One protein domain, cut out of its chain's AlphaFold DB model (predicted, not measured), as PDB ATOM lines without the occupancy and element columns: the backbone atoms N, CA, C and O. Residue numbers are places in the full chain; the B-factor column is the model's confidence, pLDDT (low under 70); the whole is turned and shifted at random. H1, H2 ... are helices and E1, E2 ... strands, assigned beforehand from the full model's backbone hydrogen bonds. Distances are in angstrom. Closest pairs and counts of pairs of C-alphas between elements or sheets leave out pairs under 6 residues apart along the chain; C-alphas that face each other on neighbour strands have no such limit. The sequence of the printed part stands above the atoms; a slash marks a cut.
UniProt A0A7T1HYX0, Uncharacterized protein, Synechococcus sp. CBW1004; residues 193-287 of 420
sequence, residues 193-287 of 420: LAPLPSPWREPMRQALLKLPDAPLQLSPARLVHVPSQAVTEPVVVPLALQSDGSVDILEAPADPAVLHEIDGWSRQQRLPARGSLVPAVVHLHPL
ATOM      1  N   LEU A 193     105.177 224.546 265.145       96.12
ATOM      2  CA  LEU A 193     104.254 224.547 266.285       96.12
ATOM      3  C   LEU A 193     104.649 225.534 267.387       96.12
ATOM      4  O   LEU A 193     103.909 225.687 268.361       96.12
ATOM      5  N   ALA A 194     105.778 226.232 267.245       93.69
ATOM      6  CA  ALA A 194     106.254 227.184 268.241       93.69
ATOM      7  C   ALA A 194     105.212 228.253 268.640       93.69
ATOM      8  O   ALA A 194     105.136 228.557 269.833       93.69
ATOM      9  N   PRO A 195     104.377 228.798 267.727       91.94
ATOM     10  CA  PRO A 195     103.359 229.782 268.098       91.94
ATOM     11  C   PRO A 195     102.278 229.254 269.050       91.94
ATOM     12  O   PRO A 195     101.563 230.048 269.657       91.94
ATOM     13  N   LEU A 196     102.127 227.933 269.188       93.81
ATOM     14  CA  LEU A 196     101.155 227.353 270.109       93.81
ATOM     15  C   LEU A 196     101.684 227.360 271.550       93.81
ATOM     16  O   LEU A 196     102.891 227.174 271.771       93.81
ATOM     17  N   PRO A 197     100.794 227.487 272.554       91.38
ATOM     18  CA  PRO A 197     101.174 227.297 273.947       91.38
ATOM     19  C   PRO A 197     101.799 225.913 274.162       91.38
ATOM     20  O   PRO A 197     101.343 224.924 273.590       91.38
ATOM     21  N   SER A 198     102.805 225.836 275.040       91.12
ATOM     22  CA  SER A 198     103.523 224.598 275.389       91.12
ATOM     23  C   SER A 198     102.636 223.344 275.554       91.12
ATOM     24  O   SER A 198     102.951 222.339 274.912       91.12
ATOM     25  N   PRO A 199     101.509 223.371 276.310       94.81
ATOM     26  CA  PRO A 199     100.684 222.172 276.501       94.81
ATOM     27  C   PRO A 199     100.055 221.629 275.210       94.81
ATOM     28  O   PRO A 199      99.701 220.458 275.169       94.81
ATOM     29  N   TRP A 200      99.943 222.442 274.156       95.31
ATOM     30  CA  TRP A 200      99.319 222.050 272.890       95.31
ATOM     31  C   TRP A 200     100.309 221.565 271.836       95.31
ATOM     32  O   TRP A 200      99.897 220.918 270.877       95.31
ATOM     33  N   ARG A 201     101.609 221.836 271.994       95.25
ATOM     34  CA  ARG A 201     102.607 221.506 270.961       95.25
ATOM     35  C   ARG A 201     102.729 220.002 270.736       95.25
ATOM     36  O   ARG A 201     102.695 219.549 269.597       95.25
ATOM     37  N   GLU A 202     102.849 219.230 271.813       96.06
ATOM     38  CA  GLU A 202     103.040 217.779 271.719       96.06
ATOM     39  C   GLU A 202     101.760 217.032 271.300       96.06
ATOM     40  O   GLU A 202     101.838 216.241 270.359       96.06
ATOM     41  N   PRO A 203     100.565 217.318 271.865       95.31
ATOM     42  CA  PRO A 203      99.318 216.727 271.377       95.31
ATOM     43  C   PRO A 203      99.056 217.035 269.901       95.31
ATOM     44  O   PRO A 203      98.690 216.140 269.143       95.31
ATOM     45  N   MET A 204      99.312 218.276 269.471       96.06
ATOM     46  CA  MET A 204      99.172 218.670 268.069       96.06
ATOM     47  C   MET A 204     100.128 217.876 267.179       96.06
ATOM     48  O   MET A 204      99.711 217.336 266.162       96.06
ATOM     49  N   ARG A 205     101.397 217.727 267.577       95.62
ATOM     50  CA  ARG A 205     102.377 216.922 266.836       95.62
ATOM     51  C   ARG A 205     101.920 215.471 266.685       95.62
ATOM     52  O   ARG A 205     101.967 214.930 265.585       95.62
ATOM     53  N   GLN A 206     101.436 214.858 267.762       95.44
ATOM     54  CA  GLN A 206     100.937 213.481 267.740       95.44
ATOM     55  C   GLN A 206      99.683 213.324 266.884       95.44
ATOM     56  O   GLN A 206      99.525 212.310 266.209       95.44
ATOM     57  N   ALA A 207      98.790 214.308 266.910       93.50
ATOM     58  CA  ALA A 207      97.599 214.298 266.081       93.50
ATOM     59  C   ALA A 207      97.931 214.483 264.595       93.50
ATOM     60  O   ALA A 207      97.400 213.750 263.765       93.50
ATOM     61  N   LEU A 208      98.868 215.378 264.267       94.38
ATOM     62  CA  LEU A 208      99.352 215.579 262.899       94.38
ATOM     63  C   LEU A 208      99.973 214.309 262.302       94.38
ATOM     64  O   LEU A 208      99.774 214.030 261.125       94.38
ATOM     65  N   LEU A 209     100.664 213.504 263.115       93.88
ATOM     66  CA  LEU A 209     101.227 212.215 262.689       93.88
ATOM     67  C   LEU A 209     100.167 211.149 262.368       93.88
ATOM     68  O   LEU A 209     100.488 210.160 261.714       93.88
ATOM     69  N   LYS A 210      98.928 211.313 262.846       92.69
ATOM     70  CA  LYS A 210      97.827 210.368 262.598       92.69
ATOM     71  C   LYS A 210      97.058 210.671 261.313       92.69
ATOM     72  O   LYS A 210      96.233 209.845 260.924       92.69
ATOM     73  N   LEU A 211      97.284 211.823 260.678       92.00
ATOM     74  CA  LEU A 211      96.616 212.137 259.420       92.00
ATOM     75  C   LEU A 211      97.098 211.186 258.311       92.00
ATOM     76  O   LEU A 211      98.307 211.020 258.143       92.00
ATOM     77  N   PRO A 212      96.173 210.570 257.551       86.56
ATOM     78  CA  PRO A 212      96.520 209.622 256.493       86.56
ATOM     79  C   PRO A 212      97.280 210.296 255.345       86.56
ATOM     80  O   PRO A 212      98.197 209.703 254.784       86.56
ATOM     81  N   ASP A 213      96.948 211.556 255.064       82.62
ATOM     82  CA  ASP A 213      97.548 212.367 254.009       82.62
ATOM     83  C   ASP A 213      98.521 213.380 254.615       82.62
ATOM     84  O   ASP A 213      98.311 214.592 254.556       82.62
ATOM     85  N   ALA A 214      99.579 212.875 255.259       68.25
ATOM     86  CA  ALA A 214     100.608 213.720 255.853       68.25
ATOM     87  C   ALA A 214     101.178 214.676 254.778       68.25
ATOM     88  O   ALA A 214     101.808 214.231 253.813       68.25
ATOM     89  N   PRO A 215     100.955 215.992 254.906       67.81
ATOM     90  CA  PRO A 215     101.325 216.945 253.873       67.81
ATOM     91  C   PRO A 215     102.830 217.166 253.870       67.81
ATOM     92  O   PRO A 215     103.498 217.095 254.902       67.81
ATOM     93  N   LEU A 216     103.360 217.510 252.696       74.88
ATOM     94  CA  LEU A 216     104.795 217.721 252.522       74.88
ATOM     95  C   LEU A 216     105.326 218.923 253.317       74.88
ATOM     96  O   LEU A 216     106.523 218.967 253.598       74.88
ATOM     97  N   GLN A 217     104.483 219.909 253.650       93.75
ATOM     98  CA  GLN A 217     104.922 221.133 254.324       93.75
ATOM     99  C   GLN A 217     103.942 221.604 255.403       93.75
ATOM    100  O   GLN A 217     102.775 221.904 255.137       93.75
ATOM    101  N   LEU A 218     104.450 221.735 256.628       95.06
ATOM    102  CA  LEU A 218     103.735 222.345 257.742       95.06
ATOM    103  C   LEU A 218     103.977 223.853 257.740       95.06
ATOM    104  O   LEU A 218     105.110 224.320 257.844       95.06
ATOM    105  N   SER A 219     102.895 224.614 257.637       94.50
ATOM    106  CA  SER A 219     102.920 226.057 257.851       94.50
ATOM    107  C   SER A 219     102.965 226.386 259.350       94.50
ATOM    108  O   SER A 219     102.581 225.551 260.172       94.50
ATOM    109  N   PRO A 220     103.381 227.610 259.730       94.62
ATOM    110  CA  PRO A 220     103.348 228.047 261.120       94.62
ATOM    111  C   PRO A 220     101.946 227.932 261.722       94.62
ATOM    112  O   PRO A 220     100.958 228.372 261.124       94.62
ATOM    113  N   ALA A 221     101.887 227.354 262.917       96.25
ATOM    114  CA  ALA A 221     100.666 227.116 263.652       96.25
ATOM    115  C   ALA A 221      99.976 228.415 264.065       96.25
ATOM    116  O   ALA A 221     100.618 229.459 264.221       96.25
ATOM    117  N   ARG A 222      98.661 228.350 264.275       95.25
ATOM    118  CA  ARG A 222      97.853 229.516 264.650       95.25
ATOM    119  C   ARG A 222      96.984 229.229 265.864       95.25
ATOM    120  O   ARG A 222      96.328 228.197 265.938       95.25
ATOM    121  N   LEU A 223      96.949 230.179 266.788       95.56
ATOM    122  CA  LEU A 223      95.981 230.202 267.877       95.56
ATOM    123  C   LEU A 223      94.870 231.178 267.497       95.56
ATOM    124  O   LEU A 223      95.150 232.331 267.165       95.56
ATOM    125  N   VAL A 224      93.623 230.720 267.515       95.75
ATOM    126  CA  VAL A 224      92.482 231.513 267.056       95.75
ATOM    127  C   VAL A 224      91.439 231.570 268.151       95.75
ATOM    128  O   VAL A 224      91.071 230.547 268.710       95.75
ATOM    129  N   HIS A 225      90.944 232.767 268.443       96.31
ATOM    130  CA  HIS A 225      89.888 232.982 269.424       96.31
ATOM    131  C   HIS A 225      88.587 233.291 268.689       96.31
ATOM    132  O   HIS A 225      88.524 234.261 267.936       96.31
ATOM    133  N   VAL A 226      87.564 232.467 268.902       96.38
ATOM    134  CA  VAL A 226      86.260 232.596 268.247       96.38
ATOM    135  C   VAL A 226      85.194 232.799 269.322       96.38
ATOM    136  O   VAL A 226      85.047 231.943 270.191       96.38
ATOM    137  N   PRO A 227      84.457 233.920 269.328       96.50
ATOM    138  CA  PRO A 227      83.294 234.052 270.193       96.50
ATOM    139  C   PRO A 227      82.188 233.107 269.710       96.50
ATOM    140  O   PRO A 227      81.862 233.090 268.524       96.50
ATOM    141  N   SER A 228      81.617 232.341 270.630       96.38
ATOM    142  CA  SER A 228      80.702 231.234 270.362       96.38
ATOM    143  C   SER A 228      79.422 231.385 271.174       96.38
ATOM    144  O   SER A 228      79.463 231.798 272.335       96.38
ATOM    145  N   GLN A 229      78.276 231.078 270.564       94.81
ATOM    146  CA  GLN A 229      76.988 231.003 271.272       94.81
ATOM    147  C   GLN A 229      76.651 229.565 271.669       94.81
ATOM    148  O   GLN A 229      75.840 229.362 272.570       94.81
ATOM    149  N   ALA A 230      77.251 228.583 270.989       93.62
ATOM    150  CA  ALA A 230      77.059 227.168 271.271       93.62
ATOM    151  C   ALA A 230      77.668 226.756 272.618       93.62
ATOM    152  O   ALA A 230      77.087 225.946 273.335       93.62
ATOM    153  N   VAL A 231      78.819 227.326 272.983       96.12
ATOM    154  CA  VAL A 231      79.535 226.924 274.197       96.12
ATOM    155  C   VAL A 231      79.128 227.766 275.405       96.12
ATOM    156  O   VAL A 231      79.037 228.990 275.336       96.12
ATOM    157  N   THR A 232      78.922 227.106 276.544       94.94
ATOM    158  CA  THR A 232      78.731 227.764 277.851       94.94
ATOM    159  C   THR A 232      80.042 227.953 278.606       94.94
ATOM    160  O   THR A 232      80.152 228.841 279.448       94.94
ATOM    161  N   GLU A 233      81.039 227.125 278.302       96.25
ATOM    162  CA  GLU A 233      82.383 227.163 278.872       96.25
ATOM    163  C   GLU A 233      83.413 227.275 277.743       96.25
ATOM    164  O   GLU A 233      83.115 226.883 276.616       96.25
ATOM    165  N   PRO A 234      84.620 227.811 277.995       96.75
ATOM    166  CA  PRO A 234      85.654 227.864 276.972       96.75
ATOM    167  C   PRO A 234      86.019 226.463 276.466       96.75
ATOM    168  O   PRO A 234      86.440 225.610 277.247       96.75
ATOM    169  N   VAL A 235      85.903 226.243 275.156       97.56
ATOM    170  CA  VAL A 235      86.254 224.971 274.506       97.56
ATOM    171  C   VAL A 235      87.458 225.186 273.606       97.56
ATOM    172  O   VAL A 235      87.533 226.174 272.877       97.56
ATOM    173  N   VAL A 236      88.409 224.257 273.645       96.81
ATOM    174  CA  VAL A 236      89.590 224.282 272.783       96.81
ATOM    175  C   VAL A 236      89.522 223.117 271.814       96.81
ATOM    176  O   VAL A 236      89.392 221.974 272.242       96.81
ATOM    177  N   VAL A 237      89.612 223.409 270.518       97.19
ATOM    178  CA  VAL A 237      89.545 222.400 269.460       97.19
ATOM    179  C   VAL A 237      90.815 222.463 268.609       97.19
ATOM    180  O   VAL A 237      91.030 223.456 267.903       97.19
ATOM    181  N   PRO A 238      91.680 221.434 268.670       97.19
ATOM    182  CA  PRO A 238      92.809 221.303 267.764       97.19
ATOM    183  C   PRO A 238      92.314 220.847 266.387       97.19
ATOM    184  O   PRO A 238      91.564 219.877 266.257       97.19
ATOM    185  N   LEU A 239      92.745 221.548 265.346       96.88
ATOM    186  CA  LEU A 239      92.356 221.269 263.973       96.88
ATOM    187  C   LEU A 239      93.507 221.505 262.998       96.88
ATOM    188  O   LEU A 239      94.481 222.200 263.294       96.88
ATOM    189  N   ALA A 240      93.383 220.925 261.816       96.38
ATOM    190  CA  ALA A 240      94.304 221.107 260.714       96.38
ATOM    191  C   ALA A 240      93.553 221.649 259.495       96.38
ATOM    192  O   ALA A 240      92.572 221.066 259.040       96.38
ATOM    193  N   LEU A 241      94.017 222.785 258.979       95.88
ATOM    194  CA  LEU A 241      93.490 223.405 257.766       95.88
ATOM    195  C   LEU A 241      94.301 222.917 256.569       95.88
ATOM    196  O   LEU A 241      95.513 223.164 256.497       95.88
ATOM    197  N   GLN A 242      93.630 222.267 255.627       95.62
ATOM    198  CA  GLN A 242      94.230 221.800 254.386       95.62
ATOM    199  C   GLN A 242      94.197 222.873 253.289       95.62
ATOM    200  O   GLN A 242      93.467 223.865 253.354       95.62
ATOM    201  N   SER A 243      94.995 222.670 252.239       94.31
ATOM    202  CA  SER A 243      95.091 223.612 251.115       94.31
ATOM    203  C   SER A 243      93.857 223.670 250.204       94.31
ATOM    204  O   SER A 243      93.715 224.620 249.435       94.31
ATOM    205  N   ASP A 244      92.965 222.683 250.286       93.44
ATOM    206  CA  ASP A 244      91.667 222.659 249.598       93.44
ATOM    207  C   ASP A 244      90.559 223.384 250.391       93.44
ATOM    208  O   ASP A 244      89.451 223.563 249.887       93.44
ATOM    209  N   GLY A 245      90.868 223.839 251.611       92.62
ATOM    210  CA  GLY A 245      89.923 224.479 252.522       92.62
ATOM    211  C   GLY A 245      89.147 223.501 253.396       92.62
ATOM    212  O   GLY A 245      88.327 223.950 254.199       92.62
ATOM    213  N   SER A 246      89.402 222.197 253.272       94.00
ATOM    214  CA  SER A 246      88.880 221.218 254.216       94.00
ATOM    215  C   SER A 246      89.541 221.386 255.588       94.00
ATOM    216  O   SER A 246      90.653 221.915 255.730       94.00
ATOM    217  N   VAL A 247      88.801 220.984 256.620       95.81
ATOM    218  CA  VAL A 247      89.252 221.037 258.008       95.81
ATOM    219  C   VAL A 247      89.207 219.646 258.590       95.81
ATOM    220  O   VAL A 247      88.129 219.064 258.714       95.81
ATOM    221  N   ASP A 248      90.362 219.166 259.027       95.50
ATOM    222  CA  ASP A 248      90.444 217.952 259.819       95.50
ATOM    223  C   ASP A 248      90.424 218.315 261.293       95.50
ATOM    224  O   ASP A 248      91.322 218.978 261.821       95.50
ATOM    225  N   ILE A 249      89.374 217.877 261.973       96.56
ATOM    226  CA  ILE A 249      89.255 218.032 263.414       96.56
ATOM    227  C   ILE A 249      90.028 216.892 264.060       96.56
ATOM    228  O   ILE A 249      89.673 215.721 263.926       96.56
ATOM    229  N   LEU A 250      91.104 217.252 264.749       94.31
ATOM    230  CA  LEU A 250      92.041 216.295 265.327       94.31
ATOM    231  C   LEU A 250      91.486 215.650 266.596       94.31
ATOM    232  O   LEU A 250      91.776 214.492 266.892       94.31
ATOM    233  N   GLU A 251      90.675 216.409 267.328       95.06
ATOM    234  CA  GLU A 251      89.956 215.960 268.510       95.06
ATOM    235  C   GLU A 251      88.523 216.481 268.441       95.06
ATOM    236  O   GLU A 251      88.286 217.689 268.386       95.06
ATOM    237  N   ALA A 252      87.561 215.559 268.390       95.00
ATOM    238  CA  ALA A 252      86.159 215.921 268.275       95.00
ATOM    239  C   ALA A 252      85.674 216.590 269.576       95.00
ATOM    240  O   ALA A 252      85.837 216.003 270.651       95.00
ATOM    241  N   PRO A 253      85.060 217.787 269.510       96.44
ATOM    242  CA  PRO A 253      84.471 218.418 270.680       96.44
ATOM    243  C   PRO A 253      83.310 217.573 271.219       96.44
ATOM    244  O   PRO A 253      82.609 216.896 270.467       96.44
ATOM    245  N   ALA A 254      83.080 217.647 272.533       96.19
ATOM    246  CA  ALA A 254      81.974 216.941 273.182       96.19
ATOM    247  C   ALA A 254      80.594 217.422 272.694       96.19
ATOM    248  O   ALA A 254      79.650 216.634 272.643       96.19
ATOM    249  N   ASP A 255      80.483 218.703 272.333       96.75
ATOM    250  CA  ASP A 255      79.261 219.295 271.799       96.75
ATOM    251  C   ASP A 255      79.312 219.362 270.259       96.75
ATOM    252  O   ASP A 255      80.172 220.056 269.705       96.75
ATOM    253  N   PRO A 256      78.393 218.689 269.537       96.25
ATOM    254  CA  PRO A 256      78.338 218.753 268.079       96.25
ATOM    255  C   PRO A 256      77.981 220.147 267.539       96.25
ATOM    256  O   PRO A 256      78.290 220.431 266.383       96.25
ATOM    257  N   ALA A 257      77.371 221.038 268.327       96.19
ATOM    258  CA  ALA A 257      77.076 222.403 267.883       96.19
ATOM    259  C   ALA A 257      78.357 223.203 267.577       96.19
ATOM    260  O   ALA A 257      78.379 224.010 266.645       96.19
ATOM    261  N   VAL A 258      79.453 222.904 268.284       96.94
ATOM    262  CA  VAL A 258      80.783 223.490 268.048       96.94
ATOM    263  C   VAL A 258      81.285 223.196 266.633       96.94
ATOM    264  O   VAL A 258      81.933 224.040 266.019       96.94
ATOM    265  N   LEU A 259      80.941 222.034 266.069       96.75
ATOM    266  CA  LEU A 259      81.344 221.653 264.712       96.75
ATOM    267  C   LEU A 259      80.755 222.587 263.652       96.75
ATOM    268  O   LEU A 259      81.440 222.941 262.695       96.75
ATOM    269  N   HIS A 260      79.506 223.021 263.837       96.38
ATOM    270  CA  HIS A 260      78.852 223.953 262.917       96.38
ATOM    271  C   HIS A 260      79.482 225.346 262.961       96.38
ATOM    272  O   HIS A 260      79.636 225.985 261.919       96.38
ATOM    273  N   GLU A 261      79.876 225.817 264.144       96.38
ATOM    274  CA  GLU A 261      80.574 227.097 264.271       96.38
ATOM    275  C   GLU A 261      81.991 227.039 263.689       96.38
ATOM    276  O   GLU A 261      82.405 227.975 263.003       96.38
ATOM    277  N   ILE A 262      82.715 225.932 263.893       96.69
ATOM    278  CA  ILE A 262      84.040 225.720 263.295       96.69
ATOM    279  C   ILE A 262      83.950 225.668 261.766       96.69
ATOM    280  O   ILE A 262      84.780 226.295 261.112       96.69
ATOM    281  N   ASP A 263      82.945 224.998 261.190       96.31
ATOM    282  CA  ASP A 263      82.704 225.003 259.736       96.31
ATOM    283  C   ASP A 263      82.378 226.415 259.214       96.31
ATOM    284  O   ASP A 263      82.879 226.851 258.178       96.31
ATOM    285  N   GLY A 264      81.574 227.183 259.954       95.44
ATOM    286  CA  GLY A 264      81.289 228.576 259.608       95.44
ATOM    287  C   GLY A 264      82.539 229.462 259.634       95.44
ATOM    288  O   GLY A 264      82.751 230.274 258.729       95.44
ATOM    289  N   TRP A 265      83.379 229.293 260.654       95.31
ATOM    290  CA  TRP A 265      84.632 230.024 260.824       95.31
ATOM    291  C   TRP A 265      85.691 229.631 259.785       95.31
ATOM    292  O   TRP A 265      86.374 230.509 259.245       95.31
ATOM    293  N   SER A 266      85.826 228.340 259.477       95.38
ATOM    294  CA  SER A 266      86.858 227.820 258.575       95.38
ATOM    295  C   SER A 266      86.690 228.322 257.145       95.38
ATOM    296  O   SER A 266      87.670 228.714 256.515       95.38
ATOM    297  N   ARG A 267      85.444 228.434 256.667       95.75
ATOM    298  CA  ARG A 267      85.105 228.994 255.346       95.75
ATOM    299  C   ARG A 267      85.528 230.451 255.171       95.75
ATOM    300  O   ARG A 267      85.663 230.918 254.044       95.75
ATOM    301  N   GLN A 268      85.708 231.179 256.271       95.38
ATOM    302  CA  GLN A 268      86.163 232.570 256.260       95.38
ATOM    303  C   GLN A 268      87.690 232.681 256.313       95.38
ATOM    304  O   GLN A 268      88.236 233.767 256.105       95.38
ATOM    305  N   GLN A 269      88.394 231.584 256.608       94.56
ATOM    306  CA  GLN A 269      89.843 231.598 256.701       94.56
ATOM    307  C   GLN A 269      90.486 231.674 255.322       94.56
ATOM    308  O   GLN A 269      90.011 231.127 254.328       94.56
ATOM    309  N   ARG A 270      91.634 232.350 255.271       94.44
ATOM    310  CA  ARG A 270      92.461 232.370 254.070       94.44
ATOM    311  C   ARG A 270      93.045 230.977 253.844       94.44
ATOM    312  O   ARG A 270      93.751 230.464 254.712       94.44
ATOM    313  N   LEU A 271      92.782 230.425 252.662       95.12
ATOM    314  CA  LEU A 271      93.287 229.125 252.228       95.12
ATOM    315  C   LEU A 271      94.825 229.054 252.348       95.12
ATOM    316  O   LEU A 271      95.509 230.001 251.935       95.12
ATOM    317  N   PRO A 272      95.373 227.957 252.902       94.12
ATOM    318  CA  PRO A 272      96.805 227.682 252.891       94.12
ATOM    319  C   PRO A 272      97.384 227.615 251.470       94.12
ATOM    320  O   PRO A 272      96.665 227.446 250.484       94.12
ATOM    321  N   ALA A 273      98.711 227.705 251.355       94.69
ATOM    322  CA  ALA A 273      99.385 227.445 250.084       94.69
ATOM    323  C   ALA A 273      99.137 225.991 249.638       94.69
ATOM    324  O   ALA A 273      98.982 225.097 250.473       94.69
ATOM    325  N   ARG A 274      99.115 225.736 248.324       93.75
ATOM    326  CA  ARG A 274      98.913 224.379 247.785       93.75
ATOM    327  C   ARG A 274      99.943 223.400 248.352       93.75
ATOM    328  O   ARG A 274     101.136 223.684 248.309       93.75
ATOM    329  N   GLY A 275      99.472 222.259 248.861       93.75
ATOM    330  CA  GLY A 275     100.328 221.225 249.459       93.75
ATOM    331  C   GLY A 275     100.860 221.561 250.859       93.75
ATOM    332  O   GLY A 275     101.705 220.830 251.375       93.75
ATOM    333  N   SER A 276     100.381 222.652 251.467       94.94
ATOM    334  CA  SER A 276     100.681 223.007 252.854       94.94
ATOM    335  C   SER A 276      99.491 222.730 253.770       94.94
ATOM    336  O   SER A 276      98.335 222.813 253.347       94.94
ATOM    337  N   LEU A 277      99.789 222.436 255.033       95.44
ATOM    338  CA  LEU A 277      98.804 222.312 256.105       95.44
ATOM    339  C   LEU A 277      99.117 223.318 257.200       95.44
ATOM    340  O   LEU A 277     100.273 223.486 257.597       95.44
ATOM    341  N   VAL A 278      98.079 223.995 257.679       96.69
ATOM    342  CA  VAL A 278      98.179 224.950 258.782       96.69
ATOM    343  C   VAL A 278      97.557 224.309 260.022       96.69
ATOM    344  O   VAL A 278      96.332 224.180 260.083       96.69
ATOM    345  N   PRO A 279      98.362 223.915 261.020       97.00
ATOM    346  CA  PRO A 279      97.825 223.490 262.300       97.00
ATOM    347  C   PRO A 279      97.238 224.698 263.028       97.00
ATOM    348  O   PRO A 279      97.853 225.766 263.097       97.00
ATOM    349  N   ALA A 280      96.045 224.544 263.579       97.25
ATOM    350  CA  ALA A 280      95.397 225.599 264.330       97.25
ATOM    351  C   ALA A 280      94.730 225.064 265.592       97.25
ATOM    352  O   ALA A 280      94.235 223.942 265.648       97.25
ATOM    353  N   VAL A 281      94.732 225.891 266.628       97.50
ATOM    354  CA  VAL A 281      94.012 225.635 267.872       97.50
ATOM    355  C   VAL A 281      92.946 226.711 267.988       97.50
ATOM    356  O   VAL A 281      93.269 227.896 268.104       97.50
ATOM    357  N   VAL A 282      91.680 226.310 267.916       97.44
ATOM    358  CA  VAL A 282      90.542 227.225 268.030       97.44
ATOM    359  C   VAL A 282      90.046 227.225 269.467       97.44
ATOM    360  O   VAL A 282      89.585 226.210 269.975       97.44
ATOM    361  N   HIS A 283      90.155 228.373 270.124       97.62
ATOM    362  CA  HIS A 283      89.574 228.650 271.428       97.62
ATOM    363  C   HIS A 283      88.209 229.302 271.227       97.62
ATOM    364  O   HIS A 283      88.126 230.490 270.899       97.62
ATOM    365  N   LEU A 284      87.148 228.533 271.442       97.38
ATOM    366  CA  LEU A 284      85.787 229.039 271.466       97.38
ATOM    367  C   LEU A 284      85.501 229.641 272.840       97.38
ATOM    368  O   LEU A 284      85.632 228.960 273.857       97.38
ATOM    369  N   HIS A 285      85.135 230.920 272.871       97.19
ATOM    370  CA  HIS A 285      84.791 231.638 274.100       97.19
ATOM    371  C   HIS A 285      83.280 231.817 274.190       97.19
ATOM    372  O   HIS A 285      82.695 232.294 273.215       97.19
ATOM    373  N   PRO A 286      82.652 231.499 275.335       96.19
ATOM    374  CA  PRO A 286      81.225 231.708 275.505       96.19
ATOM    375  C   PRO A 286      80.915 233.197 275.384       96.19
ATOM    376  O   PRO A 286      81.508 234.036 276.072       96.19
ATOM    377  N   LEU A 287      79.979 233.542 274.508       93.44
ATOM    378  CA  LEU A 287      79.416 234.881 274.490       93.44
ATOM    379  C   LEU A 287      78.646 235.094 275.797       93.44
ATOM    380  O   LEU A 287      77.931 234.187 276.232       93.44
TER     381      LEU A 287
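Overview. This is residues 193 to 287 of the 420 residues of an uncharacterized protein of Synechococcus sp. CBW1004 (UniProt A0A7T1HYX0). What is the shape? Three layers: a strongly twisted sheet between helix H1 on one face and helix H2 on the other. What builds it? The 95 printed residues, mixed in class, include H1 E1 E2 E3 H2 E4 in turn; the mixed sheet runs E1 E4 E2 E3. The whole is compact, radius of gyration of the C-alphas 12.7 A, spans 37 by 27 by 22 A.

Arrangement. Which strands pair? E4, residues 276 to 286, is parallel to E1, residues 222 to 228 (N 224 to O 281, 2.9 A), and antiparallel to E2, residues 235 to 241 (N 239 to O 280, 2.8 A). E3, residues 247 to 249, forms a hairpin with E2; N 240 and O 248 are 2.8 A apart. Where are the helices? H1, residues 198 to 208, and H2, residues 257 to 266, are on opposite faces; the closest C-alphas of H1 and E2 are Met 204 and Pro 238, 6.9 A. O i to N i+4 pairs are within hydrogen-bond range throughout H2, 5 of 7 in H1.

Along the chain. Where does H1 begin? C-alpha 198 is at (103.523, 224.598, 275.389). Where does E4 end? C-alpha 286 is at (81.225, 231.708, 275.505), 31.1 A from C-alpha 276.

Size, cuts and confidence. How large is it? The C-alphas farthest apart, Leu 216 and Thr 232, are 37.7 A apart. Any cut or weak place? The printed part has no cut; H1 to E1 is a long link; residues 214 to 215 have pLDDT under 70.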